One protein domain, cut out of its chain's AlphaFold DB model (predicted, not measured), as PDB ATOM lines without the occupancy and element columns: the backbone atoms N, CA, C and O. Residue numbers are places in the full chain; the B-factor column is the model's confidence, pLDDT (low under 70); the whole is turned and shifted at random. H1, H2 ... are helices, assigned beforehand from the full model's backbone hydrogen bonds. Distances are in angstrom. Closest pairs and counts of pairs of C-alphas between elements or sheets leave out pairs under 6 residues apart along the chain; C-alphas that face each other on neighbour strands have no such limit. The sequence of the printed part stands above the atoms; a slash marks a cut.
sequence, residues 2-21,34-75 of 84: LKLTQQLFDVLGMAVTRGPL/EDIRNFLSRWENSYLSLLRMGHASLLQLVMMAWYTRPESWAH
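Overview. This is residues 2 to 21 and 34 to 75 of the 84 residues of an uncharacterized protein of Pseudomonas aestus (UniProt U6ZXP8). Long helix H4 makes the long axis; H3 packs on its first part, and residues 68 to 74 stick out. Printed are 62 residues with five named helices, H1 to H5 in order: all helix. The whole is loose, radius of gyration of the C-alphas 13.6 A, spanning 42 by 26 by 21 A.

Arrangement. H4, residues 49 to 67, touches H3, residues 34 to 44, with residues 51 to 56 alone; the closest C-alphas, Trp 43 and Leu 51, are 5.0 A apart. H1, residues 2 to 13, only just touches H4, with 3 pairs of C-alphas within 8 A. H2, residues 15 to 21, touches H1 only at the corner. H5, residues 70 to 75, touches no helix. Every O i to N i+4 pair is within hydrogen-bond range in H1, H3 and H4; H2 has 1 of 3, H5 0 of 2, and O i to N i+3 1 of 4 and 2 of 3.

Along the chain. H4 runs 26.6 A, C-alpha 49 at (199.457, 278.395, 188.843), C-alpha 67 at (192.380, 266.148, 211.376).

Size, cuts and confidence. Residues 22 to 33 are cut out, C-alpha 21 to C-alpha 34 15.7 A. Five residues are under pLDDT 70.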
ATOM      1  N   LEU A   2     206.990 273.559 201.950       67.69
ATOM      2  CA  LEU A   2     207.288 274.568 202.991       67.69
ATOM      3  C   LEU A   2     207.805 275.922 202.456       67.69
ATOM      4  O   LEU A   2     207.216 276.951 202.754       67.69
ATOM      5  N   LYS A   3     208.849 275.916 201.613       72.81
ATOM      6  CA  LYS A   3     209.429 277.143 201.035       72.81
ATOM      7  C   LYS A   3     208.429 277.954 200.199       72.81
ATOM      8  O   LYS A   3     208.398 279.170 200.299       72.81
ATOM      9  N   LEU A   4     207.604 277.278 199.398       67.00
ATOM     10  CA  LEU A   4     206.567 277.915 198.576       67.00
ATOM     11  C   LEU A   4     205.453 278.499 199.446       67.00
ATOM     12  O   LEU A   4     205.003 279.610 199.195       67.00
ATOM     13  N   THR A   5     205.045 277.778 200.489       68.88
ATOM     14  CA  THR A   5     204.068 278.258 201.467       68.88
ATOM     15  C   THR A   5     204.595 279.488 202.210       68.88
ATOM     16  O   THR A   5     203.875 280.469 202.322       68.88
ATOM     17  N   GLN A   6     205.856 279.488 202.647       76.06
ATOM     18  CA  GLN A   6     206.488 280.653 203.284       76.06
ATOM     19  C   GLN A   6     206.554 281.855 202.338       76.06
ATOM     20  O   GLN A   6     206.057 282.916 202.689       76.06
ATOM     21  N   GLN A   7     207.042 281.665 201.109       72.50
ATOM     22  CA  GLN A   7     207.085 282.731 200.102       72.50
ATOM     23  C   GLN A   7     205.695 283.303 199.797       72.50
ATOM     24  O   GLN A   7     205.549 284.501 199.576       72.50
ATOM     25  N   LEU A   8     204.659 282.464 199.800       71.81
ATOM     26  CA  LEU A   8     203.278 282.904 199.638       71.81
ATOM     27  C   LEU A   8     202.813 283.768 200.820       71.81
ATOM     28  O   LEU A   8     202.188 284.802 200.605       71.81
ATOM     29  N   PHE A   9     203.129 283.371 202.055       72.62
ATOM     30  CA  PHE A   9     202.814 284.164 203.246       72.62
ATOM     31  C   PHE A   9     203.601 285.476 203.297       72.62
ATOM     32  O   PHE A   9     203.018 286.498 203.650       72.62
ATOM     33  N   ASP A  10     204.863 285.490 202.866       75.62
ATOM     34  CA  ASP A  10     205.665 286.716 202.752       75.62
ATOM     35  C   ASP A  10     204.999 287.712 201.791       75.62
ATOM     36  O   ASP A  10     204.846 288.900 202.082       75.62
ATOM     37  N   VAL A  11     204.509 287.198 200.665       68.81
ATOM     38  CA  VAL A  11     203.787 287.965 199.650       68.81
ATOM     39  C   VAL A  11     202.411 288.447 200.150       68.81
ATOM     40  O   VAL A  11     201.945 289.509 199.737       68.81
ATOM     41  N   LEU A  12     201.757 287.729 201.063       70.25
ATOM     42  CA  LEU A  12     200.529 288.187 201.730       70.25
ATOM     43  C   LEU A  12     200.800 289.205 202.853       70.25
ATOM     44  O   LEU A  12     199.938 290.036 203.147       70.25
ATOM     45  N   GLY A  13     201.976 289.142 203.480       71.69
ATOM     46  CA  GLY A  13     202.364 289.973 204.621       71.69
ATOM     47  C   GLY A  13     202.742 291.410 204.257       71.69
ATOM     48  O   GLY A  13     202.641 292.304 205.095       71.69
ATOM     49  N   MET A  14     203.133 291.668 203.006       74.31
ATOM     50  CA  MET A  14     203.458 293.015 202.532       74.31
ATOM     51  C   MET A  14     202.220 293.711 201.950       74.31
ATOM     52  O   MET A  14     201.588 293.215 201.019       74.31
ATOM     53  N   ALA A  15     201.893 294.910 202.443       67.94
ATOM     54  CA  ALA A  15     200.709 295.662 201.999       67.94
ATOM     55  C   ALA A  15     200.683 295.925 200.477       67.94
ATOM     56  O   ALA A  15     199.622 295.859 199.856       67.94
ATOM     57  N   VAL A  16     201.856 296.155 199.873       75.50
ATOM     58  CA  VAL A  16     202.021 296.423 198.430       75.50
ATOM     59  C   VAL A  16     201.592 295.234 197.566       75.50
ATOM     60  O   VAL A  16     201.023 295.418 196.494       75.50
ATOM     61  N   THR A  17     201.840 294.009 198.024       78.31
ATOM     62  CA  THR A  17     201.497 292.785 197.290       78.31
ATOM     63  C   THR A  17     200.147 292.216 197.720       78.31
ATOM     64  O   THR A  17     199.456 291.607 196.903       78.31
ATOM     65  N   ARG A  18     199.705 292.475 198.959       84.00
ATOM     66  CA  ARG A  18     198.416 292.011 199.490       84.00
ATOM     67  C   ARG A  18     197.231 292.518 198.675       84.00
ATOM     68  O   ARG A  18     196.401 291.701 198.288       84.00
ATOM     69  N   GLY A  19     197.157 293.814 198.374       86.25
ATOM     70  CA  GLY A  19     196.036 294.402 197.625       86.25
ATOM     71  C   GLY A  19     195.797 293.725 196.269       86.25
ATOM     72  O   GLY A  19     194.743 293.122 196.074       86.25
ATOM     73  N   PRO A  20     196.783 293.715 195.354       86.00
ATOM     74  CA  PRO A  20     196.643 293.073 194.046       86.00
ATOM     75  C   PRO A  20     196.350 291.569 194.120       86.00
ATOM     76  O   PRO A  20     195.556 291.039 193.343       86.00
ATOM     77  N   LEU A  21     196.977 290.863 195.063       85.94
ATOM     78  CA  LEU A  21     196.891 289.406 195.113       85.94
ATOM     79  C   LEU A  21     195.646 288.917 195.837       85.94
ATOM     80  O   LEU A  21     195.070 287.920 195.421       85.94
ATOM     81  N   GLU A  34     182.872 288.468 203.218       95.81
ATOM     82  CA  GLU A  34     182.696 288.511 201.766       95.81
ATOM     83  C   GLU A  34     184.015 288.772 201.037       95.81
ATOM     84  O   GLU A  34     184.331 288.047 200.093       95.81
ATOM     85  N   ASP A  35     184.831 289.706 201.528       93.75
ATOM     86  CA  ASP A  35     186.164 289.974 200.978       93.75
ATOM     87  C   ASP A  35     187.034 288.716 201.002       93.75
ATOM     88  O   ASP A  35     187.681 288.378 200.010       93.75
ATOM     89  N   ILE A  36     186.993 287.973 202.112       92.94
ATOM     90  CA  ILE A  36     187.746 286.726 202.277       92.94
ATOM     91  C   ILE A  36     187.241 285.643 201.309       92.94
ATOM     92  O   ILE A  36     188.051 284.944 200.698       92.94
ATOM     93  N   ARG A  37     185.922 285.508 201.110       95.56
ATOM     94  CA  ARG A  37     185.368 284.561 200.123       95.56
ATOM     95  C   ARG A  37     185.789 284.916 198.697       95.56
ATOM     96  O   ARG A  37     186.229 284.039 197.956       95.56
ATOM     97  N   ASN A  38     185.711 286.194 198.332       95.44
ATOM     98  CA  ASN A  38     186.108 286.686 197.012       95.44
ATOM     99  C   ASN A  38     187.611 286.501 196.765       95.44
ATOM    100  O   ASN A  38     188.026 286.137 195.664       95.44
ATOM    101  N   PHE A  39     188.430 286.717 197.794       93.44
ATOM    102  CA  PHE A  39     189.854 286.407 197.791       93.44
ATOM    103  C   PHE A  39     190.112 284.927 197.468       93.44
ATOM    104  O   PHE A  39     190.809 284.628 196.494       93.44
ATOM    105  N   LEU A  40     189.535 284.011 198.249       94.31
ATOM    106  CA  LEU A  40     189.751 282.571 198.089       94.31
ATOM    107  C   LEU A  40     189.270 282.076 196.719       94.31
ATOM    108  O   LEU A  40     190.019 281.387 196.029       94.31
ATOM    109  N   SER A  41     188.085 282.511 196.282       96.50
ATOM    110  CA  SER A  41     187.522 282.149 194.976       96.50
ATOM    111  C   SER A  41     188.405 282.611 193.810       96.50
ATOM    112  O   SER A  41     188.628 281.864 192.854       96.50
ATOM    113  N   ARG A  42     188.986 283.814 193.890       94.44
ATOM    114  CA  ARG A  42     189.926 284.307 192.871       94.44
ATOM    115  C   ARG A  42     191.212 283.500 192.811       94.44
ATOM    116  O   ARG A  42     191.766 283.329 191.729       94.44
ATOM    117  N   TRP A  43     191.712 283.042 193.953       93.81
ATOM    118  CA  TRP A  43     192.906 282.203 193.993       93.81
ATOM    119  C   TRP A  43     192.642 280.809 193.440       93.81
ATOM    120  O   TRP A  43     193.428 280.328 192.625       93.81
ATOM    121  N   GLU A  44     191.523 280.200 193.824       95.88
ATOM    122  CA  GLU A  44     191.059 278.908 193.316       95.88
ATOM    123  C   GLU A  44     190.939 278.906 191.784       95.88
ATOM    124  O   GLU A  44     191.441 278.000 191.120       95.88
ATOM    125  N   ASN A  45     190.351 279.967 191.221       96.25
ATOM    126  CA  ASN A  45     190.022 280.069 189.796       96.25
ATOM    127  C   ASN A  45     191.047 280.875 188.973       96.25
ATOM    128  O   ASN A  45     190.787 281.237 187.826       96.25
ATOM    129  N   SER A  46     192.219 281.183 189.535       93.75
ATOM    130  CA  SER A  46     193.228 281.995 188.846       93.75
ATOM    131  C   SER A  46     193.853 281.260 187.660       93.75
ATOM    132  O   SER A  46     194.130 280.067 187.746       93.75
ATOM    133  N   TYR A  47     194.215 281.980 186.594       94.75
ATOM    134  CA  TYR A  47     195.079 281.454 185.527       94.75
ATOM    135  C   TYR A  47     196.530 281.236 185.987       94.75
ATOM    136  O   TYR A  47     197.221 280.357 185.462       94.75
ATOM    137  N   LEU A  48     196.983 281.965 187.011       90.81
ATOM    138  CA  LEU A  48     198.327 281.839 187.569       90.81
ATOM    139  C   LEU A  48     198.412 280.595 188.460       90.81
ATOM    140  O   LEU A  48     197.768 280.517 189.508       90.81
ATOM    141  N   SER A  49     199.253 279.633 188.076       89.62
ATOM    142  CA  SER A  49     199.457 278.395 188.843       89.62
ATOM    143  C   SER A  49     199.893 278.659 190.284       89.62
ATOM    144  O   SER A  49     199.476 277.937 191.186       89.62
ATOM    145  N   LEU A  50     200.673 279.721 190.513       85.56
ATOM    146  CA  LEU A  50     201.113 280.137 191.842       85.56
ATOM    147  C   LEU A  50     199.940 280.416 192.792       85.56
ATOM    148  O   LEU A  50     199.968 279.965 193.933       85.56
ATOM    149  N   LEU A  51     198.893 281.103 192.326       88.31
ATOM    150  CA  LEU A  51     197.742 281.449 193.167       88.31
ATOM    151  C   LEU A  51     196.866 280.227 193.454       88.31
ATOM    152  O   LEU A  51     196.452 280.031 194.595       88.31
ATOM    153  N   ARG A  52     196.690 279.338 192.467       92.06
ATOM    154  CA  ARG A  52     196.007 278.050 192.678       92.06
ATOM    155  C   ARG A  52     196.751 277.165 193.682       92.06
ATOM    156  O   ARG A  52     196.131 276.574 194.562       92.06
ATOM    157  N   MET A  53     198.083 277.104 193.596       88.12
ATOM    158  CA  MET A  53     198.914 276.407 194.588       88.12
ATOM    159  C   MET A  53     198.800 277.044 195.976       88.12
ATOM    160  O   MET A  53     198.804 276.331 196.982       88.12
ATOM    161  N   GLY A  54     198.666 278.371 196.034       86.94
ATOM    162  CA  GLY A  54     198.419 279.091 197.274       86.94
ATOM    163  C   GLY A  54     197.094 278.704 197.923       86.94
ATOM    164  O   GLY A  54     197.082 278.325 199.093       86.94
ATOM    165  N   HIS A  55     196.006 278.691 197.150       91.50
ATOM    166  CA  HIS A  55     194.698 278.209 197.601       91.50
ATOM    167  C   HIS A  55     194.768 276.771 198.137       91.50
ATOM    168  O   HIS A  55     194.356 276.508 199.265       91.50
ATOM    169  N   ALA A  56     195.361 275.851 197.366       91.38
ATOM    170  CA  ALA A  56     195.504 274.453 197.771       91.38
ATOM    171  C   ALA A  56     196.322 274.293 199.064       91.38
ATOM    172  O   ALA A  56     195.982 273.472 199.911       91.38
ATOM    173  N   SER A  57     197.366 275.108 199.248       87.69
ATOM    174  CA  SER A  57     198.183 275.092 200.466       87.69
ATOM    175  C   SER A  57     197.395 275.561 201.691       87.69
ATOM    176  O   SER A  57     197.493 274.939 202.747       87.69
ATOM    177  N   LEU A  58     196.590 276.624 201.562       88.69
ATOM    178  CA  LEU A  58     195.715 277.102 202.640       88.69
ATOM    179  C   LEU A  58     194.678 276.041 203.020       88.69
ATOM    180  O   LEU A  58     194.521 275.730 204.200       88.69
ATOM    181  N   LEU A  59     194.029 275.436 202.022       91.44
ATOM    182  CA  LEU A  59     193.077 274.350 202.233       91.44
ATOM    183  C   LEU A  59     193.733 273.167 202.959       91.44
ATOM    184  O   LEU A  59     193.187 272.665 203.938       91.44
ATOM    185  N   GLN A  60     194.930 272.762 202.528       89.19
ATOM    186  CA  GLN A  60     195.671 271.669 203.152       89.19
ATOM    187  C   GLN A  60     196.016 271.974 204.616       89.19
ATOM    188  O   GLN A  60     195.859 271.098 205.462       89.19
ATOM    189  N   LEU A  61     196.437 273.200 204.941       87.12
ATOM    190  CA  LEU A  61     196.716 273.602 206.325       87.12
ATOM    191  C   LEU A  61     195.463 273.523 207.206       87.12
ATOM    192  O   LEU A  61     195.527 272.981 208.309       87.12
ATOM    193  N   VAL A  62     194.321 274.008 206.709       89.62
ATOM    194  CA  VAL A  62     193.038 273.931 207.427       89.62
ATOM    195  C   VAL A  62     192.608 272.478 207.615       89.62
ATOM    196  O   VAL A  62     192.226 272.093 208.718       89.62
ATOM    197  N   MET A  63     192.730 271.642 206.581       88.06
ATOM    198  CA  MET A  63     192.440 270.211 206.681       88.06
ATOM    199  C   MET A  63     193.343 269.519 207.704       88.06
ATOM    200  O   MET A  63     192.855 268.750 208.525       88.06
ATOM    201  N   MET A  64     194.646 269.805 207.701       85.44
ATOM    202  CA  MET A  64     195.580 269.244 208.682       85.44
ATOM    203  C   MET A  64     195.197 269.643 210.110       85.44
ATOM    204  O   MET A  64     195.143 268.778 210.980       85.44
ATOM    205  N   ALA A  65     194.871 270.918 210.340       87.50
ATOM    206  CA  ALA A  65     194.393 271.397 211.636       87.50
ATOM    207  C   ALA A  65     193.049 270.768 212.041       87.50
ATOM    208  O   ALA A  65     192.787 270.572 213.223       87.50
ATOM    209  N   TRP A  66     192.193 270.430 211.077       85.06
ATOM    210  CA  TRP A  66     190.940 269.729 211.337       85.06
ATOM    211  C   TRP A  66     191.160 268.267 211.742       85.06
ATOM    212  O   TRP A  66     190.527 267.797 212.685       85.06
ATOM    213  N   TYR A  67     192.076 267.555 211.078       80.44
ATOM    214  CA  TYR A  67     192.380 266.148 211.376       80.44
ATOM    215  C   TYR A  67     193.054 265.935 212.733       80.44
ATOM    216  O   TYR A  67     192.933 264.856 213.312       80.44
ATOM    217  N   THR A  68     193.751 266.938 213.268       81.69
ATOM    218  CA  THR A  68     194.373 266.829 214.597       81.69
ATOM    219  C   THR A  68     193.365 266.897 215.741       81.69
ATOM    220  O   THR A  68     193.717 266.584 216.876       81.69
ATOM    221  N   ARG A  69     192.112 267.271 215.464       86.31
ATOM    222  CA  ARG A  69     191.063 267.390 216.475       86.31
ATOM    223  C   ARG A  69     190.357 266.053 216.715       86.31
ATOM    224  O   ARG A  69     189.746 265.535 215.779       86.31
ATOM    225  N   PRO A  70     190.347 265.527 217.955       85.31
ATOM    226  CA  PRO A  70     189.646 264.286 218.279       85.31
ATOM    227  C   PRO A  70     188.151 264.317 217.960       85.31
ATOM    228  O   PRO A  70     187.594 263.307 217.536       85.31
ATOM    229  N   GLU A  71     187.500 265.478 218.103       87.44
ATOM    230  CA  GLU A  71     186.069 265.615 217.800       87.44
ATOM    231  C   GLU A  71     185.768 265.388 216.311       87.44
ATOM    232  O   GLU A  71     184.697 264.906 215.950       87.44
ATOM    233  N   SER A  72     186.730 265.687 215.436       84.38
ATOM    234  CA  SER A  72     186.606 265.525 213.987       84.38
ATOM    235  C   SER A  72     186.707 264.072 213.530       84.38
ATOM    236  O   SER A  72     186.240 263.741 212.442       84.38
ATOM    237  N   TRP A  73     187.330 263.199 214.325       86.38
ATOM    238  CA  TRP A  73     187.671 261.830 213.927       86.38
ATOM    239  C   TRP A  73     186.436 260.991 213.599       86.38
ATOM    240  O   TRP A  73     186.390 260.331 212.560       86.38
ATOM    241  N   ALA A  74     185.394 261.107 214.425       81.88
ATOM    242  CA  ALA A  74     184.120 260.434 214.193       81.88
ATOM    243  C   ALA A  74     183.465 260.879 212.874       81.88
ATOM    244  O   ALA A  74     182.891 260.059 212.161       81.88
ATOM    245  N   HIS A  75     183.600 262.159 212.515       80.38
ATOM    246  CA  HIS A  75     183.023 262.713 211.289       80.38
ATOM    247  C   HIS A  75     183.747 262.263 210.015       80.38
ATOM    248  O   HIS A  75     183.130 262.240 208.953       80.38
TER     249      HIS A  75